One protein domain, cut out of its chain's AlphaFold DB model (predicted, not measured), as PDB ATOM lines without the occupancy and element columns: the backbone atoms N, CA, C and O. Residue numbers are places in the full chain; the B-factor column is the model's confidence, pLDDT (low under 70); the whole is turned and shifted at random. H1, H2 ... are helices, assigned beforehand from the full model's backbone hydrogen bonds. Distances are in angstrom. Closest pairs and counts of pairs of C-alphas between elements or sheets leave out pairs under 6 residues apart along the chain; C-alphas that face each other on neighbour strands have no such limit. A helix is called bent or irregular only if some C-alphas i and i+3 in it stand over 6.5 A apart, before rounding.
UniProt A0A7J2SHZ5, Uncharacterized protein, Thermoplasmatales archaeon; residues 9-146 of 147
ATOM      1  N   PRO A   9      36.226  15.589 -27.121       97.19
ATOM      2  CA  PRO A   9      36.352  17.017 -26.832       97.19
ATOM      3  C   PRO A   9      37.722  17.611 -27.170       97.19
ATOM      4  O   PRO A   9      37.789  18.777 -27.541       97.19
ATOM      5  N   VAL A  10      38.801  16.821 -27.113       97.75
ATOM      6  CA  VAL A  10      40.143  17.271 -27.519       97.75
ATOM      7  C   VAL A  10      40.142  17.671 -28.994       97.75
ATOM      8  O   VAL A  10      40.510  18.791 -29.339       97.75
ATOM      9  N   PHE A  11      39.636  16.795 -29.863       98.00
ATOM     10  CA  PHE A  11      39.526  17.073 -31.295       98.00
ATOM     11  C   PHE A  11      38.573  18.242 -31.570       98.00
ATOM     12  O   PHE A  11      38.893  19.112 -32.374       98.00
ATOM     13  N   ALA A  12      37.439  18.319 -30.867       97.56
ATOM     14  CA  ALA A  12      36.493  19.428 -31.010       97.56
ATOM     15  C   ALA A  12      37.113  20.789 -30.638       97.56
ATOM     16  O   ALA A  12      36.934  21.777 -31.354       97.56
ATOM     17  N   ASN A  13      37.892  20.833 -29.555       97.75
ATOM     18  CA  ASN A  13      38.614  22.028 -29.128       97.75
ATOM     19  C   ASN A  13      39.699  22.422 -30.141       97.75
ATOM     20  O   ASN A  13      39.817  23.600 -30.476       97.75
ATOM     21  N   VAL A  14      40.449  21.454 -30.682       97.44
ATOM     22  CA  VAL A  14      41.436  21.703 -31.747       97.44
ATOM     23  C   VAL A  14      40.754  22.271 -32.993       97.44
ATOM     24  O   VAL A  14      41.157  23.328 -33.470       97.44
ATOM     25  N   ALA A  15      39.684  21.637 -33.482       97.25
ATOM     26  CA  ALA A  15      38.921  22.124 -34.633       97.25
ATOM     27  C   ALA A  15      38.405  23.550 -34.419       97.25
ATOM     28  O   ALA A  15      38.583  24.415 -35.274       97.25
ATOM     29  N   THR A  16      37.803  23.807 -33.259       96.56
ATOM     30  CA  THR A  16      37.242  25.121 -32.930       96.56
ATOM     31  C   THR A  16      38.328  26.181 -32.829       96.56
ATOM     32  O   THR A  16      38.192  27.256 -33.406       96.56
ATOM     33  N   THR A  17      39.441  25.876 -32.167       96.25
ATOM     34  CA  THR A  17      40.553  26.823 -32.036       96.25
ATOM     35  C   THR A  17      41.156  27.147 -33.403       96.25
ATOM     36  O   THR A  17      41.353  28.317 -33.710       96.25
ATOM     37  N   LEU A  18      41.367  26.151 -34.270       95.56
ATOM     38  CA  LEU A  18      41.884  26.378 -35.626       95.56
ATOM     39  C   LEU A  18      40.929  27.204 -36.499       95.56
ATOM     40  O   LEU A  18      41.392  28.020 -37.291       95.56
ATOM     41  N   LYS A  19      39.609  27.033 -36.344       94.12
ATOM     42  CA  LYS A  19      38.603  27.829 -37.070       94.12
ATOM     43  C   LYS A  19      38.681  29.320 -36.742       94.12
ATOM     44  O   LYS A  19      38.513  30.145 -37.637       94.12
ATOM     45  N   PHE A  20      38.907  29.660 -35.473       91.88
ATOM     46  CA  PHE A  20      38.841  31.043 -34.991       91.88
ATOM     47  C   PHE A  20      40.211  31.709 -34.804       91.88
ATOM     48  O   PHE A  20      40.281  32.927 -34.657       91.88
ATOM     49  N   SER A  21      41.305  30.948 -34.848       89.31
ATOM     50  CA  SER A  21      42.658  31.486 -34.711       89.31
ATOM     51  C   SER A  21      43.187  31.994 -36.051       89.31
ATOM     52  O   SER A  21      43.772  31.235 -36.827       89.31
ATOM     53  N   ASN A  22      43.040  33.296 -36.308       82.44
ATOM     54  CA  ASN A  22      43.602  33.934 -37.506       82.44
ATOM     55  C   ASN A  22      45.119  33.725 -37.614       82.44
ATOM     56  O   ASN A  22      45.624  33.446 -38.701       82.44
ATOM     57  N   ASP A  23      45.816  33.729 -36.477       80.56
ATOM     58  CA  ASP A  23      47.271  33.566 -36.403       80.56
ATOM     59  C   ASP A  23      47.754  32.163 -36.781       80.56
ATOM     60  O   ASP A  23      48.939  31.949 -36.966       80.56
ATOM     61  N   LEU A  24      46.874  31.168 -36.910       86.75
ATOM     62  CA  LEU A  24      47.285  29.806 -37.279       86.75
ATOM     63  C   LEU A  24      46.909  29.445 -38.715       86.75
ATOM     64  O   LEU A  24      47.394  28.447 -39.254       86.75
ATOM     65  N   LYS A  25      46.101  30.279 -39.381       86.06
ATOM     66  CA  LYS A  25      45.633  30.032 -40.750       86.06
ATOM     67  C   LYS A  25      46.783  29.922 -41.747       86.06
ATOM     68  O   LYS A  25      46.774  29.027 -42.590       86.06
ATOM     69  N   TYR A  26      47.811  30.766 -41.620       83.88
ATOM     70  CA  TYR A  26      48.968  30.749 -42.527       83.88
ATOM     71  C   TYR A  26      49.794  29.456 -42.423       83.88
ATOM     72  O   TYR A  26      50.523  29.089 -43.354       83.88
ATOM     73  N   ALA A  27      49.706  28.760 -41.288       89.44
ATOM     74  CA  ALA A  27      50.455  27.544 -41.014       89.44
ATOM     75  C   ALA A  27      49.720  26.272 -41.456       89.44
ATOM     76  O   ALA A  27      50.365  25.232 -41.570       89.44
ATOM     77  N   PHE A  28      48.419  26.366 -41.756       93.25
ATOM     78  CA  PHE A  28      47.549  25.213 -41.979       93.25
ATOM     79  C   PHE A  28      47.941  24.357 -43.188       93.25
ATOM     80  O   PHE A  28      48.011  23.141 -43.088       93.25
ATOM     81  N   TYR A  29      48.183  24.937 -44.359       90.44
ATOM     82  CA  TYR A  29      48.482  24.109 -45.532       90.44
ATOM     83  C   TYR A  29      49.904  23.547 -45.499       90.44
ATOM     84  O   TYR A  29      50.853  24.256 -45.141       90.44
ATOM     85  N   SER A  30      50.042  22.301 -45.958       89.31
ATOM     86  CA  SER A  30      51.338  21.701 -46.286       89.31
ATOM     87  C   SER A  30      52.030  22.469 -47.416       89.31
ATOM     88  O   SER A  30      51.398  23.216 -48.175       89.31
ATOM     89  N   PHE A  31      53.339  22.280 -47.568       87.31
ATOM     90  CA  PHE A  31      54.113  22.906 -48.634       87.31
ATOM     91  C   PHE A  31      53.550  22.567 -50.020       87.31
ATOM     92  O   PHE A  31      53.362  23.457 -50.855       87.31
ATOM     93  N   ARG A  32      53.204  21.293 -50.246       88.06
ATOM     94  CA  ARG A  32      52.617  20.833 -51.509       88.06
ATOM     95  C   ARG A  32      51.281  21.515 -51.794       88.06
ATOM     96  O   ARG A  32      51.058  21.968 -52.913       88.06
ATOM     97  N   GLU A  33      50.399  21.622 -50.806       88.00
ATOM     98  CA  GLU A  33      49.104  22.285 -50.987       88.00
ATOM     99  C   GLU A  33      49.253  23.777 -51.272       88.00
ATOM    100  O   GLU A  33      48.559  24.298 -52.145       88.00
ATOM    101  N   LYS A  34      50.182  24.459 -50.591       86.69
ATOM    102  CA  LYS A  34      50.508  25.860 -50.888       86.69
ATOM    103  C   LYS A  34      50.964  26.018 -52.331       86.69
ATOM    104  O   LYS A  34      50.456  26.885 -53.036       86.69
ATOM    105  N   TYR A  35      51.856  25.141 -52.789       87.12
ATOM    106  CA  TYR A  35      52.335  25.142 -54.167       87.12
ATOM    107  C   TYR A  35      51.198  24.909 -55.177       87.12
ATOM    108  O   TYR A  35      51.055  25.669 -56.133       87.12
ATOM    109  N   LEU A  36      50.326  23.925 -54.938       87.19
ATOM    110  CA  LEU A  36      49.174  23.655 -55.804       87.19
ATOM    111  C   LEU A  36      48.181  24.827 -55.834       87.19
ATOM    112  O   LEU A  36      47.691  25.195 -56.901       87.19
ATOM    113  N   LYS A  37      47.888  25.451 -54.687       86.75
ATOM    114  CA  LYS A  37      46.988  26.614 -54.625       86.75
ATOM    115  C   LYS A  37      47.602  27.847 -55.291       86.75
ATOM    116  O   LYS A  37      46.879  28.586 -55.960       86.75
ATOM    117  N   LEU A  38      48.917  28.027 -55.203       87.44
ATOM    118  CA  LEU A  38      49.625  29.068 -55.943       87.44
ATOM    119  C   LEU A  38      49.520  28.843 -57.459       87.44
ATOM    120  O   LEU A  38      49.137  29.760 -58.180       87.44
ATOM    121  N   LEU A  39      49.793  27.626 -57.939       88.88
ATOM    122  CA  LEU A  39      49.768  27.308 -59.370       88.88
ATOM    123  C   LEU A  39      48.365  27.395 -59.983       88.88
ATOM    124  O   LEU A  39      48.177  28.033 -61.016       88.88
ATOM    125  N   PHE A  40      47.382  26.744 -59.359       87.94
ATOM    126  CA  PHE A  40      46.061  26.555 -59.966       87.94
ATOM    127  C   PHE A  40      45.046  27.623 -59.568       87.94
ATOM    128  O   PHE A  40      44.133  27.912 -60.338       87.94
ATOM    129  N   LYS A  41      45.184  28.217 -58.377       82.88
ATOM    130  CA  LYS A  41      44.247  29.230 -57.864       82.88
ATOM    131  C   LYS A  41      44.853  30.631 -57.788       82.88
ATOM    132  O   LYS A  41      44.137  31.559 -57.427       82.88
ATOM    133  N   LYS A  42      46.143  30.798 -58.116       83.19
ATOM    134  CA  LYS A  42      46.889  32.067 -57.991       83.19
ATOM    135  C   LYS A  42      46.799  32.676 -56.581       83.19
ATOM    136  O   LYS A  42      46.843  33.891 -56.418       83.19
ATOM    137  N   GLN A  43      46.660  31.829 -55.558       79.69
ATOM    138  CA  GLN A  43      46.564  32.245 -54.159       79.69
ATOM    139  C   GLN A  43      47.947  32.203 -53.509       79.69
ATOM    140  O   GLN A  43      48.515  31.128 -53.340       79.69
ATOM    141  N   VAL A  44      48.471  33.372 -53.131       69.38
ATOM    142  CA  VAL A  44      49.790  33.495 -52.480       69.38
ATOM    143  C   VAL A  44      49.733  33.039 -51.019       69.38
ATOM    144  O   VAL A  44      50.617  32.323 -50.566       69.38
ATOM    145  N   ASN A  45      48.652  33.380 -50.314       73.00
ATOM    146  CA  ASN A  45      48.393  32.970 -48.934       73.00
ATOM    147  C   ASN A  45      46.983  32.382 -48.845       73.00
ATOM    148  O   ASN A  45      46.040  33.105 -48.524       73.00
ATOM    149  N   PRO A  46      46.799  31.102 -49.205       81.38
ATOM    150  CA  PRO A  46      45.488  30.486 -49.103       81.38
ATOM    151  C   PRO A  46      45.071  30.409 -47.631       81.38
ATOM    152  O   PRO A  46      45.842  29.948 -46.788       81.38
ATOM    153  N   GLU A  47      43.841  30.821 -47.336       86.25
ATOM    154  CA  GLU A  47      43.196  30.556 -46.048       86.25
ATOM    155  C   GLU A  47      42.445  29.217 -46.103       86.25
ATOM    156  O   GLU A  47      41.920  28.854 -47.163       86.25
ATOM    157  N   PRO A  48      42.441  28.427 -45.017       89.88
ATOM    158  CA  PRO A  48      41.638  27.211 -44.935       89.88
ATOM    159  C   PRO A  48      40.149  27.517 -44.813       89.88
ATOM    160  O   PRO A  48      39.747  28.345 -43.997       89.88
ATOM    161  N   ASP A  49      39.334  26.815 -45.603       90.94
ATOM    162  CA  ASP A  49      37.889  26.761 -45.387       90.94
ATOM    163  C   ASP A  49      37.571  25.955 -44.116       90.94
ATOM    164  O   ASP A  49      38.324  25.064 -43.706       90.94
ATOM    165  N   GLU A  50      36.414  26.218 -43.512       92.44
ATOM    166  CA  GLU A  50      35.917  25.478 -42.353       92.44
ATOM    167  C   GLU A  50      35.925  23.969 -42.628       92.44
ATOM    168  O   GLU A  50      36.377  23.182 -41.796       92.44
ATOM    169  N   ASN A  51      35.479  23.553 -43.816       93.31
ATOM    170  CA  ASN A  51      35.422  22.140 -44.178       93.31
ATOM    171  C   ASN A  51      36.813  21.494 -44.255       93.31
ATOM    172  O   ASN A  51      36.960  20.330 -43.886       93.31
ATOM    173  N   GLU A  52      37.838  22.231 -44.694       93.88
ATOM    174  CA  GLU A  52      39.215  21.725 -44.752       93.88
ATOM    175  C   GLU A  52      39.769  21.496 -43.340       93.88
ATOM    176  O   GLU A  52      40.378  20.452 -43.082       93.88
ATOM    177  N   ILE A  53      39.492  22.414 -42.404       95.50
ATOM    178  CA  ILE A  53      39.869  22.278 -40.988       95.50
ATOM    179  C   ILE A  53      39.167  21.075 -40.359       95.50
ATOM    180  O   ILE A  53      39.816  20.229 -39.742       95.50
ATOM    181  N   LEU A  54      37.848  20.972 -40.533       96.06
ATOM    182  CA  LEU A  54      37.061  19.878 -39.967       96.06
ATOM    183  C   LEU A  54      37.500  18.522 -40.524       96.06
ATOM    184  O   LEU A  54      37.664  17.574 -39.760       96.06
ATOM    185  N   ALA A  55      37.754  18.437 -41.831       95.56
ATOM    186  CA  ALA A  55      38.233  17.214 -42.462       95.56
ATOM    187  C   ALA A  55      39.627  16.817 -41.956       95.56
ATOM    188  O   ALA A  55      39.882  15.636 -41.733       95.56
ATOM    189  N   PHE A  56      40.529  17.781 -41.752       96.88
ATOM    190  CA  PHE A  56      41.838  17.516 -41.155       96.88
ATOM    191  C   PHE A  56      41.710  16.950 -39.736       96.88
ATOM    192  O   PHE A  56      42.309  15.921 -39.426       96.88
ATOM    193  N   VAL A  57      40.887  17.568 -38.889       97.50
ATOM    194  CA  VAL A  57      40.696  17.100 -37.512       97.50
ATOM    195  C   VAL A  57      39.976  15.748 -37.458       97.50
ATOM    196  O   VAL A  57      40.338  14.905 -36.638       97.50
ATOM    197  N   GLU A  58      39.023  15.480 -38.359       97.38
ATOM    198  CA  GLU A  58      38.426  14.144 -38.499       97.38
ATOM    199  C   GLU A  58      39.502  13.098 -38.835       97.38
ATOM    200  O   GLU A  58      39.514  12.018 -38.245       97.38
ATOM    201  N   ARG A  59      40.454  13.414 -39.725       97.38
ATOM    202  CA  ARG A  59      41.561  12.503 -40.058       97.38
ATOM    203  C   ARG A  59      42.504  12.266 -38.879       97.38
ATOM    204  O   ARG A  59      42.897  11.121 -38.671       97.38
ATOM    205  N   LEU A  60      42.795  13.283 -38.062       97.88
ATOM    206  CA  LEU A  60      43.535  13.101 -36.802       97.88
ATOM    207  C   LEU A  60      42.796  12.159 -35.841       97.88
ATOM    208  O   LEU A  60      43.400  11.253 -35.264       97.88
ATOM    209  N   TYR A  61      41.481  12.340 -35.700       98.19
ATOM    210  CA  TYR A  61      40.638  11.472 -34.880       98.19
ATOM    211  C   TYR A  61      40.663  10.021 -35.376       98.19
ATOM    212  O   TYR A  61      40.884   9.099 -34.590       98.19
ATOM    213  N   ILE A  62      40.483   9.810 -36.684       97.44
ATOM    214  CA  ILE A  62      40.523   8.477 -37.293       97.44
ATOM    215  C   ILE A  62      41.902   7.844 -37.093       97.44
ATOM    216  O   ILE A  62      41.973   6.684 -36.691       97.44
ATOM    217  N   ALA A  63      42.988   8.594 -37.303       97.44
ATOM    218  CA  ALA A  63      44.349   8.100 -37.111       97.44
ATOM    219  C   ALA A  63      44.600   7.646 -35.663       97.44
ATOM    220  O   ALA A  63      45.144   6.564 -35.456       97.44
ATOM    221  N   ASN A  64      44.140   8.407 -34.661       97.56
ATOM    222  CA  ASN A  64      44.243   7.997 -33.257       97.56
ATOM    223  C   ASN A  64      43.421   6.733 -32.965       97.56
ATOM    224  O   ASN A  64      43.903   5.818 -32.299       97.56
ATOM    225  N   ARG A  65      42.187   6.652 -33.481       96.69
ATOM    226  CA  ARG A  65      41.332   5.468 -33.306       96.69
ATOM    227  C   ARG A  65      41.933   4.225 -33.957       96.69
ATOM    228  O   ARG A  65      41.883   3.159 -33.351       96.69
ATOM    229  N   LEU A  66      42.530   4.366 -35.141       95.50
ATOM    230  CA  LEU A  66      43.263   3.291 -35.809       95.50
ATOM    231  C   LEU A  66      44.474   2.855 -34.988       95.50
ATOM    232  O   LEU A  66      44.623   1.666 -34.731       95.50
ATOM    233  N   ALA A  67      45.304   3.800 -34.539       95.94
ATOM    234  CA  ALA A  67      46.483   3.496 -33.734       95.94
ATOM    235  C   ALA A  67      46.114   2.749 -32.444       95.94
ATOM    236  O   ALA A  67      46.743   1.745 -32.116       95.94
ATOM    237  N   TYR A  68      45.062   3.195 -31.752       96.00
ATOM    238  CA  TYR A  68      44.576   2.564 -30.527       96.00
ATOM    239  C   TYR A  68      44.053   1.142 -30.772       96.00
ATOM    240  O   TYR A  68      44.534   0.198 -30.153       96.00
ATOM    241  N   LEU A  69      43.114   0.962 -31.706       95.06
ATOM    242  CA  LEU A  69      42.504  -0.348 -31.972       95.06
ATOM    243  C   LEU A  69      43.503  -1.350 -32.562       95.06
ATOM    244  O   LEU A  69      43.427  -2.539 -32.275       95.06
ATOM    245  N   TYR A  70      44.475  -0.874 -33.343       93.75
ATOM    246  CA  TYR A  70      45.571  -1.711 -33.822       93.75
ATOM    247  C   TYR A  70      46.498  -2.154 -32.678       93.75
ATOM    248  O   TYR A  70      47.023  -3.264 -32.701       93.75
ATOM    249  N   GLN A  71      46.720  -1.292 -31.681       93.62
ATOM    250  CA  GLN A  71      47.562  -1.595 -30.522       93.62
ATOM    251  C   GLN A  71      46.888  -2.557 -29.533       93.62
ATOM    252  O   GLN A  71      47.587  -3.353 -28.903       93.62
ATOM    253  N   TYR A  72      45.562  -2.477 -29.398       93.44
ATOM    254  CA  TYR A  72      44.759  -3.257 -28.454       93.44
ATOM    255  C   TYR A  72      43.700  -4.078 -29.210       93.44
ATOM    256  O   TYR A  72      42.530  -3.693 -29.249       93.44
ATOM    257  N   PRO A  73      44.090  -5.204 -29.837       89.06
ATOM    258  CA  PRO A  73      43.177  -6.008 -30.648       89.06
ATOM    259  C   PRO A  73      42.011  -6.594 -29.840       89.06
ATOM    260  O   PRO A  73      40.942  -6.804 -30.405       89.06
ATOM    261  N   ASP A  74      42.172  -6.787 -28.528       92.19
ATOM    262  CA  ASP A  74      41.111  -7.287 -27.639       92.19
ATOM    263  C   ASP A  74      39.915  -6.318 -27.527       92.19
ATOM    264  O   ASP A  74      38.795  -6.731 -27.236       92.19
ATOM    265  N   GLU A  75      40.122  -5.030 -27.828       90.06
ATOM    266  CA  GLU A  75      39.063  -4.012 -27.899       90.06
ATOM    267  C   GLU A  75      38.273  -4.077 -29.228       90.06
ATOM    268  O   GLU A  75      37.245  -3.410 -29.400       90.06
ATOM    269  N   CYS A  76      38.733  -4.873 -30.204       88.31
ATOM    270  CA  CYS A  76      38.097  -5.004 -31.512       88.31
ATOM    271  C   CYS A  76      36.986  -6.060 -31.491       88.31
ATOM    272  O   CYS A  76      37.225  -7.267 -31.443       88.31
ATOM    273  N   LYS A  77      35.734  -5.616 -31.634       86.12
ATOM    274  CA  LYS A  77      34.589  -6.527 -31.769       86.12
ATOM    275  C   LYS A  77      34.697  -7.351 -33.055       86.12
ATOM    276  O   LYS A  77      34.916  -6.801 -34.137       86.12
ATOM    277  N   ASN A  78      34.481  -8.661 -32.942       86.00
ATOM    278  CA  ASN A  78      34.485  -9.611 -34.062       86.00
ATOM    279  C   ASN A  78      35.775  -9.560 -34.906       86.00
ATOM    280  O   ASN A  78      35.708  -9.706 -36.125       86.00
ATOM    281  N   ASN A  79      36.932  -9.301 -34.284       85.75
ATOM    282  CA  ASN A  79      38.221  -9.143 -34.972       85.75
ATOM    283  C   ASN A  79      38.200  -8.077 -36.086       85.75
ATOM    284  O   ASN A  79      38.924  -8.183 -37.075       85.75
ATOM    285  N   SER A  80      37.356  -7.051 -35.940       90.06
ATOM    286  CA  SER A  80      37.174  -5.998 -36.938       90.06
ATOM    287  C   SER A  80      37.363  -4.609 -36.332       90.06
ATOM    288  O   SER A  80      36.880  -4.309 -35.238       90.06
ATOM    289  N   ILE A  81      38.053  -3.735 -37.067       91.38
ATOM    290  CA  ILE A  81      38.241  -2.335 -36.687       91.38
ATOM    291  C   ILE A  81      37.089  -1.524 -37.279       91.38
ATOM    292  O   ILE A  81      36.983  -1.372 -38.493       91.38
ATOM    293  N   THR A  82      36.233  -0.976 -36.414       92.00
ATOM    294  CA  THR A  82      35.132  -0.091 -36.820       92.00
ATOM    295  C   THR A  82      35.309   1.284 -36.197       92.00
ATOM    296  O   THR A  82      35.274   1.431 -34.976       92.00
ATOM    297  N   ILE A  83      35.445   2.314 -37.033       93.50
ATOM    298  CA  ILE A  83      35.594   3.704 -36.593       93.50
ATOM    299  C   ILE A  83      34.398   4.506 -37.088       93.50
ATOM    300  O   ILE A  83      34.115   4.566 -38.283       93.50
ATOM    301  N   LYS A  84      33.685   5.137 -36.154       93.12
ATOM    302  CA  LYS A  84      32.571   6.029 -36.486       93.12
ATOM    303  C   LYS A  84      33.112   7.362 -36.990       93.12
ATOM    304  O   LYS A  84      33.912   7.989 -36.298       93.12
ATOM    305  N   ARG A  85      32.629   7.793 -38.154       92.94
ATOM    306  CA  ARG A  85      32.858   9.146 -38.673       92.94
ATOM    307  C   ARG A  85      32.218  10.183 -37.761       92.94
ATOM    308  O   ARG A  85      31.196   9.905 -37.127       92.94
ATOM    309  N   LEU A  86      32.832  11.356 -37.694       94.25
ATOM    310  CA  LEU A  86      32.348  12.443 -36.852       94.25
ATOM    311  C   LEU A  86      31.341  13.291 -37.624       94.25
ATOM    312  O   LEU A  86      31.529  13.583 -38.802       94.25
ATOM    313  N   LYS A  87      30.270  13.706 -36.949       94.06
ATOM    314  CA  LYS A  87      29.379  14.745 -37.472       94.06
ATOM    315  C   LYS A  87      29.978  16.129 -37.222       94.06
ATOM    316  O   LYS A  87      30.758  16.306 -36.286       94.06
ATOM    317  N   LYS A  88      29.574  17.127 -38.012       92.19
ATOM    318  CA  LYS A  88      30.071  18.508 -37.887       92.19
ATOM    319  C   LYS A  88      29.861  19.066 -36.476       92.19
ATOM    320  O   LYS A  88      30.753  19.702 -35.927       92.19
ATOM    321  N   GLU A  89      28.725  18.763 -35.854       93.62
ATOM    322  CA  GLU A  89      28.364  19.276 -34.528       93.62
ATOM    323  C   GLU A  89      29.264  18.711 -33.423       93.62
ATOM    324  O   GLU A  89      29.476  19.357 -32.401       93.62
ATOM    325  N   GLN A  90      29.834  17.522 -33.641       95.00
ATOM    326  CA  GLN A  90      30.752  16.868 -32.707       95.00
ATOM    327  C   GLN A  90      32.147  17.502 -32.692       95.00
ATOM    328  O   GLN A  90      32.945  17.181 -31.815       95.00
ATOM    329  N   LEU A  91      32.441  18.381 -33.653       94.69
ATOM    330  CA  LEU A  91      33.687  19.139 -33.746       94.69
ATOM    331  C   LEU A  91      33.530  20.593 -33.271       94.69
ATOM    332  O   LEU A  91      34.425  21.411 -33.480       94.69
ATOM    333  N   ASN A  92      32.419  20.904 -32.599       93.81
ATOM    334  CA  ASN A  92      32.221  22.169 -31.901       93.81
ATOM    335  C   ASN A  92      32.651  22.019 -30.437       93.81
ATOM    336  O   ASN A  92      32.046  21.273 -29.669       93.81
ATOM    337  N   GLY A  93      33.709  22.726 -30.065       94.69
ATOM    338  CA  GLY A  93      34.283  22.761 -28.726       94.69
ATOM    339  C   GLY A  93      34.510  24.195 -28.263       94.69
ATOM    340  O   GLY A  93      33.812  25.117 -28.683       94.69
ATOM    341  N   PHE A  94      35.504  24.384 -27.404       95.06
ATOM    342  CA  PHE A  94      35.911  25.696 -26.907       95.06
ATOM    343  C   PHE A  94      37.203  26.161 -27.578       95.06
ATOM    344  O   PHE A  94      38.039  25.352 -27.984       95.06
ATOM    345  N   ILE A  95      37.374  27.479 -27.666       95.81
ATOM    346  CA  ILE A  95      38.628  28.087 -28.114       95.81
ATOM    347  C   ILE A  95      39.656  27.937 -26.991       95.81
ATOM    348  O   ILE A  95      39.421  28.351 -25.854       95.81
ATOM    349  N   LEU A  96      40.798  27.334 -27.311       94.94
ATOM    350  CA  LEU A  96      41.903  27.148 -26.385       94.94
ATOM    351  C   LEU A  96      42.911  28.302 -26.484       94.94
ATOM    352  O   LEU A  96      43.174  28.793 -27.583       94.94
ATOM    353  N   PRO A  97      43.569  28.674 -25.371       94.81
ATOM    354  CA  PRO A  97      44.829  29.406 -25.428       94.81
ATOM    355  C   PRO A  97      45.861  28.646 -26.273       94.81
ATOM    356  O   PRO A  97      45.927  27.417 -26.198       94.81
ATOM    357  N   ILE A  98      46.719  29.364 -27.004       94.19
ATOM    358  CA  ILE A  98      47.731  28.771 -27.900       94.19
ATOM    359  C   ILE A  98      48.638  27.762 -27.179       94.19
ATOM    360  O   ILE A  98      48.949  26.705 -27.726       94.19
ATOM    361  N   SER A  99      48.995  28.024 -25.919       93.81
ATOM    362  CA  SER A  99      49.774  27.088 -25.100       93.81
ATOM    363  C   SER A  99      49.050  25.759 -24.865       93.81
ATOM    364  O   SER A  99      49.663  24.699 -24.981       93.81
ATOM    365  N   LYS A 100      47.738  25.792 -24.592       96.00
ATOM    366  CA  LYS A 100      46.914  24.583 -24.448       96.00
ATOM    367  C   LYS A 100      46.715  23.885 -25.787       96.00
ATOM    368  O   LYS A 100      46.816  22.666 -25.835       96.00
ATOM    369  N   LEU A 101      46.505  24.635 -26.870       96.75
ATOM    370  CA  LEU A 101      46.427  24.055 -28.211       96.75
ATOM    371  C   LEU A 101      47.701  23.270 -28.549       96.75
ATOM    372  O   LEU A 101      47.608  22.135 -28.998       96.75
ATOM    373  N   LEU A 102      48.884  23.829 -28.281       97.00
ATOM    374  CA  LEU A 102      50.155  23.136 -28.505       97.00
ATOM    375  C   LEU A 102      50.255  21.828 -27.708       97.00
ATOM    376  O   LEU A 102      50.774  20.839 -28.225       97.00
ATOM    377  N   VAL A 103      49.771  21.812 -26.462       97.50
ATOM    378  CA  VAL A 103      49.725  20.592 -25.641       97.50
ATOM    379  C   VAL A 103      48.810  19.546 -26.274       97.50
ATOM    380  O   VAL A 103      49.230  18.400 -26.412       97.50
ATOM    381  N   GLU A 104      47.614  19.932 -26.722       97.88
ATOM    382  CA  GLU A 104      46.686  19.009 -27.389       97.88
ATOM    383  C   GLU A 104      47.251  18.477 -28.713       97.88
ATOM    384  O   GLU A 104      47.170  17.281 -28.979       97.88
ATOM    385  N   LEU A 105      47.893  19.326 -29.526       98.12
ATOM    386  CA  LEU A 105      48.524  18.895 -30.778       98.12
ATOM    387  C   LEU A 105      49.656  17.888 -30.526       98.12
ATOM    388  O   LEU A 105      49.703  16.861 -31.196       98.12
ATOM    389  N   LYS A 106      50.513  18.125 -29.521       97.75
ATOM    390  CA  LYS A 106      51.554  17.169 -29.096       97.75
ATOM    391  C   LYS A 106      50.956  15.869 -28.565       97.75
ATOM    392  O   LYS A 106      51.479  14.789 -28.826       97.75
ATOM    393  N   HIS A 107      49.871  15.965 -27.799       97.25
ATOM    394  CA  HIS A 107      49.182  14.796 -27.273       97.25
ATOM    395  C   HIS A 107      48.594  13.949 -28.406       97.25
ATOM    396  O   HIS A 107      48.741  12.727 -28.396       97.25
ATOM    397  N   ILE A 108      47.992  14.582 -29.417       97.94
ATOM    398  CA  ILE A 108      47.518  13.906 -30.627       97.94
ATOM    399  C   ILE A 108      48.687  13.272 -31.381       97.94
ATOM    400  O   ILE A 108      48.625  12.079 -31.665       97.94
ATOM    401  N   GLU A 109      49.754  14.028 -31.655       97.31
ATOM    402  CA  GLU A 109      50.946  13.543 -32.363       97.31
ATOM    403  C   GLU A 109      51.536  12.292 -31.698       97.31
ATOM    404  O   GLU A 109      51.826  11.305 -32.367       97.31
ATOM    405  N   TYR A 110      51.653  12.285 -30.371       95.94
ATOM    406  CA  TYR A 110      52.161  11.128 -29.639       95.94
ATOM    407  C   TYR A 110      51.274   9.882 -29.816       95.94
ATOM    408  O   TYR A 110      51.777   8.769 -29.957       95.94
ATOM    409  N   ASN A 111      49.947  10.055 -29.834       96.56
ATOM    410  CA  ASN A 111      48.977   8.955 -29.816       96.56
ATOM    411  C   ASN A 111      48.455   8.538 -31.204       96.56
ATOM    412  O   ASN A 111      47.481   7.784 -31.290       96.56
ATOM    413  N   ILE A 112      49.060   9.012 -32.295       96.31
ATOM    414  CA  ILE A 112      48.816   8.487 -33.654       96.31
ATOM    415  C   ILE A 112      49.855   7.437 -34.079       96.31
ATOM    416  O   ILE A 112      49.697   6.815 -35.133       96.31
ATOM    417  N   TYR A 113      50.874   7.199 -33.245       94.81
ATOM    418  CA  TYR A 113      51.854   6.130 -33.414       94.81
ATOM    419  C   TYR A 113      51.534   4.934 -32.516       94.81
ATOM    420  O   TYR A 113      51.206   5.081 -31.344       94.81
ATOM    421  N   THR A 114      51.679   3.730 -33.060       93.44
ATOM    422  CA  THR A 114      51.663   2.476 -32.285       93.44
ATOM    423  C   THR A 114      53.005   2.235 -31.593       93.44
ATOM    424  O   THR A 114      54.019   2.839 -31.944       93.44
ATOM    425  N   ASN A 115      53.062   1.262 -30.680       90.56
ATOM    426  CA  ASN A 115      54.315   0.869 -30.022       90.56
ATOM    427  C   ASN A 115      55.369   0.330 -30.991       90.56
ATOM    428  O   ASN A 115      56.561   0.429 -30.716       90.56
ATOM    429  N   ALA A 116      54.932  -0.209 -32.130       90.38
ATOM    430  CA  ALA A 116      55.802  -0.660 -33.211       90.38
ATOM    431  C   ALA A 116      56.206   0.477 -34.174       90.38
ATOM    432  O   ALA A 116      56.735   0.203 -35.248       90.38
ATOM    433  N   GLY A 117      55.906   1.740 -33.847       89.12
ATOM    434  CA  GLY A 117      56.247   2.908 -34.665       89.12
ATOM    435  C   GLY A 117      55.375   3.100 -35.909       89.12
ATOM    436  O   GLY A 117      55.673   3.957 -36.736       89.12
ATOM    437  N   ARG A 118      54.287   2.333 -36.068       92.19
ATOM    438  CA  ARG A 118      53.352   2.510 -37.194       92.19
ATOM    439  C   ARG A 118      52.494   3.752 -36.976       92.19
ATOM    440  O   ARG A 118      51.908   3.871 -35.903       92.19
ATOM    441  N   CYS A 119      52.389   4.602 -37.994       94.06
ATOM    442  CA  CYS A 119      51.526   5.781 -38.030       94.06
ATOM    443  C   CYS A 119      50.449   5.613 -39.104       94.06
ATOM    444  O   CYS A 119      50.742   5.148 -40.205       94.06
ATOM    445  N   PHE A 120      49.217   6.003 -38.784       91.56
ATOM    446  CA  PHE A 120      48.068   5.917 -39.695       91.56
ATOM    447  C   PHE A 120      47.612   7.283 -40.228       91.56
ATOM    448  O   PHE A 120      46.558   7.382 -40.854       91.56
ATOM    449  N   LEU A 121      48.396   8.334 -39.980       95.94
ATOM    450  CA  LEU A 121      48.186   9.662 -40.544       95.94
ATOM    451  C   LEU A 121      49.035   9.822 -41.813       95.94
ATOM    452  O   LEU A 121      50.202   9.433 -41.835       95.94
ATOM    453  N   GLY A 122      48.460  10.392 -42.873       94.38
ATOM    454  CA  GLY A 122      49.192  10.644 -44.116       94.38
ATOM    455  C   GLY A 122      50.285  11.706 -43.950       94.38
ATOM    456  O   GLY A 122      50.155  12.611 -43.129       94.38
ATOM    457  N   ASN A 123      51.338  11.636 -44.771       93.19
ATOM    458  CA  ASN A 123      52.490  12.546 -44.680       93.19
ATOM    459  C   ASN A 123      52.101  14.032 -44.778       93.19
ATOM    460  O   ASN A 123      52.646  14.849 -44.046       93.19
ATOM    461  N   GLU A 124      51.140  14.382 -45.639       94.12
ATOM    462  CA  GLU A 124      50.664  15.767 -45.794       94.12
ATOM    463  C   GLU A 124      49.943  16.277 -44.536       94.12
ATOM    464  O   GLU A 124      50.126  17.424 -44.127       94.12
ATOM    465  N   ASP A 125      49.149  15.420 -43.887       96.06
ATOM    466  CA  ASP A 125      48.478  15.758 -42.632       96.06
ATOM    467  C   ASP A 125      49.471  15.811 -41.458       96.06
ATOM    468  O   ASP A 125      49.306  16.640 -40.564       96.06
ATOM    469  N   MET A 126      50.510  14.968 -41.463       96.31
ATOM    470  CA  MET A 126      51.590  15.022 -40.474       96.31
ATOM    471  C   MET A 126      52.400  16.314 -40.606       96.31
ATOM    472  O   MET A 126      52.613  17.007 -39.614       96.31
ATOM    473  N   GLU A 127      52.782  16.693 -41.829       96.12
ATOM    474  CA  GLU A 127      53.445  17.975 -42.081       96.12
ATOM    475  C   GLU A 127      52.569  19.133 -41.583       96.12
ATOM    476  O   GLU A 127      53.048  20.022 -40.879       96.12
ATOM    477  N   ARG A 128      51.265  19.106 -41.889       95.50
ATOM    478  CA  ARG A 128      50.309  20.101 -41.385       95.50
ATOM    479  C   ARG A 128      50.289  20.159 -39.856       95.50
ATOM    480  O   ARG A 128      50.328  21.256 -39.299       95.50
ATOM    481  N   LEU A 129      50.245  19.013 -39.179       97.19
ATOM    482  CA  LEU A 129      50.272  18.936 -37.718       97.19
ATOM    483  C   LEU A 129      51.537  19.591 -37.144       97.19
ATOM    484  O   LEU A 129      51.436  20.454 -36.270       97.19
ATOM    485  N   HIS A 130      52.713  19.255 -37.680       96.81
ATOM    486  CA  HIS A 130      53.989  19.836 -37.249       96.81
ATOM    487  C   HIS A 130      54.060  21.342 -37.487       96.81
ATOM    488  O   HIS A 130      54.436  22.089 -36.588       96.81
ATOM    489  N   ARG A 131      53.607  21.818 -38.651       95.25
ATOM    490  CA  ARG A 131      53.563  23.255 -38.961       95.25
ATOM    491  C   ARG A 131      52.658  24.029 -38.009       95.25
ATOM    492  O   ARG A 131      53.015  25.132 -37.601       95.25
ATOM    493  N   LEU A 132      51.505  23.468 -37.642       96.38
ATOM    494  CA  LEU A 132      50.608  24.067 -36.653       96.38
ATOM    495  C   LEU A 132      51.265  24.126 -35.269       96.38
ATOM    496  O   LEU A 132      51.175  25.150 -34.592       96.38
ATOM    497  N   MET A 133      51.969  23.068 -34.865       97.06
ATOM    498  CA  MET A 133      52.731  23.055 -33.613       97.06
ATOM    499  C   MET A 133      53.845  24.103 -33.608       97.06
ATOM    500  O   MET A 133      54.019  24.803 -32.612       97.06
ATOM    501  N   ASP A 134      54.586  24.238 -34.705       95.81
ATOM    502  CA  ASP A 134      55.655  25.229 -34.828       95.81
ATOM    503  C   ASP A 134      55.109  26.656 -34.848       95.81
ATOM    504  O   ASP A 134      55.662  27.526 -34.180       95.81
ATOM    505  N   ALA A 135      53.975  26.895 -35.508       94.31
ATOM    506  CA  ALA A 135      53.292  28.184 -35.452       94.31
ATOM    507  C   ALA A 135      52.851  28.540 -34.025       94.31
ATOM    508  O   ALA A 135      53.061  29.670 -33.589       94.31
ATOM    509  N   CYS A 136      52.335  27.570 -33.260       94.62
ATOM    510  CA  CYS A 136      52.021  27.788 -31.847       94.62
ATOM    511  C   CYS A 136      53.271  28.171 -31.037       94.62
ATOM    512  O   CYS A 136      53.216  29.106 -30.243       94.62
ATOM    513  N   LYS A 137      54.406  27.483 -31.243       94.38
ATOM    514  CA  LYS A 137      55.677  27.813 -30.569       94.38
ATOM    515  C   LYS A 137      56.145  29.226 -30.919       94.38
ATOM    516  O   LYS A 137      56.500  29.980 -30.022       94.38
ATOM    517  N   MET A 138      56.115  29.588 -32.202       91.94
ATOM    518  CA  MET A 138      56.533  30.914 -32.667       91.94
ATOM    519  C   MET A 138      55.659  32.021 -32.083       91.94
ATOM    520  O   MET A 138      56.189  33.014 -31.593       91.94
ATOM    521  N   PHE A 139      54.341  31.823 -32.055       89.69
ATOM    522  CA  PHE A 139      53.418  32.775 -31.443       89.69
ATOM    523  C   PHE A 139      53.699  32.969 -29.944       89.69
ATOM    524  O   PHE A 139      53.674  34.087 -29.432       89.69
ATOM    525  N   MET A 140      54.011  31.883 -29.229       89.44
ATOM    526  CA  MET A 140      54.384  31.954 -27.813       89.44
ATOM    527  C   MET A 140      55.698  32.713 -27.588       89.44
ATOM    528  O   MET A 140      55.774  33.503 -26.657       89.44
ATOM    529  N   LEU A 141      56.711  32.516 -28.439       89.38
ATOM    530  CA  LEU A 141      57.979  33.252 -28.343       89.38
ATOM    531  C   LEU A 141      57.775  34.753 -28.589       89.38
ATOM    532  O   LEU A 141      58.198  35.572 -27.781       89.38
ATOM    533  N   GLN A 142      57.038  35.106 -29.645       85.81
ATOM    534  CA  GLN A 142      56.742  36.502 -29.984       85.81
ATOM    535  C   GLN A 142      55.951  37.224 -28.889       85.81
ATOM    536  O   GLN A 142      56.131  38.417 -28.690       85.81
ATOM    537  N   THR A 143      55.075  36.522 -28.169       80.19
ATOM    538  CA  THR A 143      54.300  37.115 -27.067       80.19
ATOM    539  C   THR A 143      55.078  37.197 -25.753       80.19
ATOM    540  O   THR A 143      54.761  38.052 -24.932       80.19
ATOM    541  N   GLN A 144      56.101  36.358 -25.557       70.19
ATOM    542  CA  GLN A 144      57.017  36.432 -24.412       70.19
ATOM    543  C   GLN A 144      58.079  37.529 -24.563       70.19
ATOM    544  O   GLN A 144      58.496  38.084 -23.557       70.19
ATOM    545  N   GLU A 145      58.485  37.879 -25.787       47.03
ATOM    546  CA  GLU A 145      59.407  39.000 -26.055       47.03
ATOM    547  C   GLU A 145      58.753  40.389 -25.910       47.03
ATOM    548  O   GLU A 145      59.442  41.406 -25.915       47.03
ATOM    549  N   VAL A 146      57.421  40.442 -25.789       49.12
ATOM    550  CA  VAL A 146      56.626  41.682 -25.687       49.12
ATOM    551  C   VAL A 146      56.235  42.002 -24.227       49.12
ATOM    552  O   VAL A 146      55.586  43.019 -23.975       49.12
TER     553      VAL A 146
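Overview. This is residues 9 to 146 of the 147 residues of an uncharacterized protein of Thermoplasmatales archaeon (UniProt A0A7J2SHZ5). A helical body in which H1 packs on H4, which runs beside it the opposite way, and on H6, which crosses it steeply; H6 and H7 make a helical hairpin, and the short H2 packs on H7. H3 sits at the edge of this helical body and touches no helix, the small H5 packs on H1, and residues 74 to 79 and 141 to 146 stick out. The printed part has 138 residues with seven named helices, H1 to H7 in order along the chain, and no named strand; the class is all helix. It is compact, with a radius of gyration of the C-alphas of 16.0 A and spans of 52 by 38 by 31 A.

Along the chain. H1 is residues 9 to 20, 16.4 A long, beginning at C-alpha 9 (36.352, 17.017, -26.832). H2 is residues 22 to 28, 10.6 A, and H3 residues 31 to 41, 14.9 A. H2 is only just irregular: C-alphas 23 and 26 are 7.0 A apart. H4, residues 50 to 71, is 31.8 A long and begins at C-alpha 50 (35.917, 25.478, -42.353). H5 is residues 88 to 91, 5.5 A, and H6 residues 98 to 110, 18.3 A. H7, residues 123 to 144, is 31.7 A long and ends at C-alpha 144 (57.017, 36.432, -24.412).

Arrangement. H1 is the hub, touching three helices. It touches H4 at a shallow tilt of 24 degrees, opposite ways; their closest C-alphas, of Ala 15 and Val 57, are 6.1 A apart. It touches H5, with the C-alphas of Ala 12 and Leu 91 closest at 3.9 A. H6 touches H1 with residues 101 to 105 alone, at a steep tilt of 50 degrees, opposite ways; the closest C-alphas, of Val 14 and Leu 101, are 6.6 A apart. H6 and H7 form a helical hairpin at a shallow tilt of 30 degrees, with the C-alphas of Leu 102 and Met 133 closest at 5.7 A. H2 touches H7, opposite ways at a shallow tilt of 34.6 degrees, only just short of steep; the closest C-alphas, of Ala 27 and Leu 132, are 5.6 A apart. H3 is close to H7 but not clearly touching, with the C-alphas of Arg 32 and Glu 124 closest at 7.9 A. H1 and H7 are apart. Every O i to N i+4 pair is within hydrogen-bond range in H1, H3, H4, H6 and H7; H2 has 1 of 3, beside 3 of 4 O i to N i+3 pairs, and H5 is too short for an i+4 pair.

Size, cuts and confidence. The C-alphas farthest apart, of Asn 78 and Val 146, are 56.5 A apart. The printed part has no cut. The links H4 to H5 and H6 to H7 are long. The mean pLDDT of the printed part is 91.7; residue 44 and residues 145 to 146 are under 70.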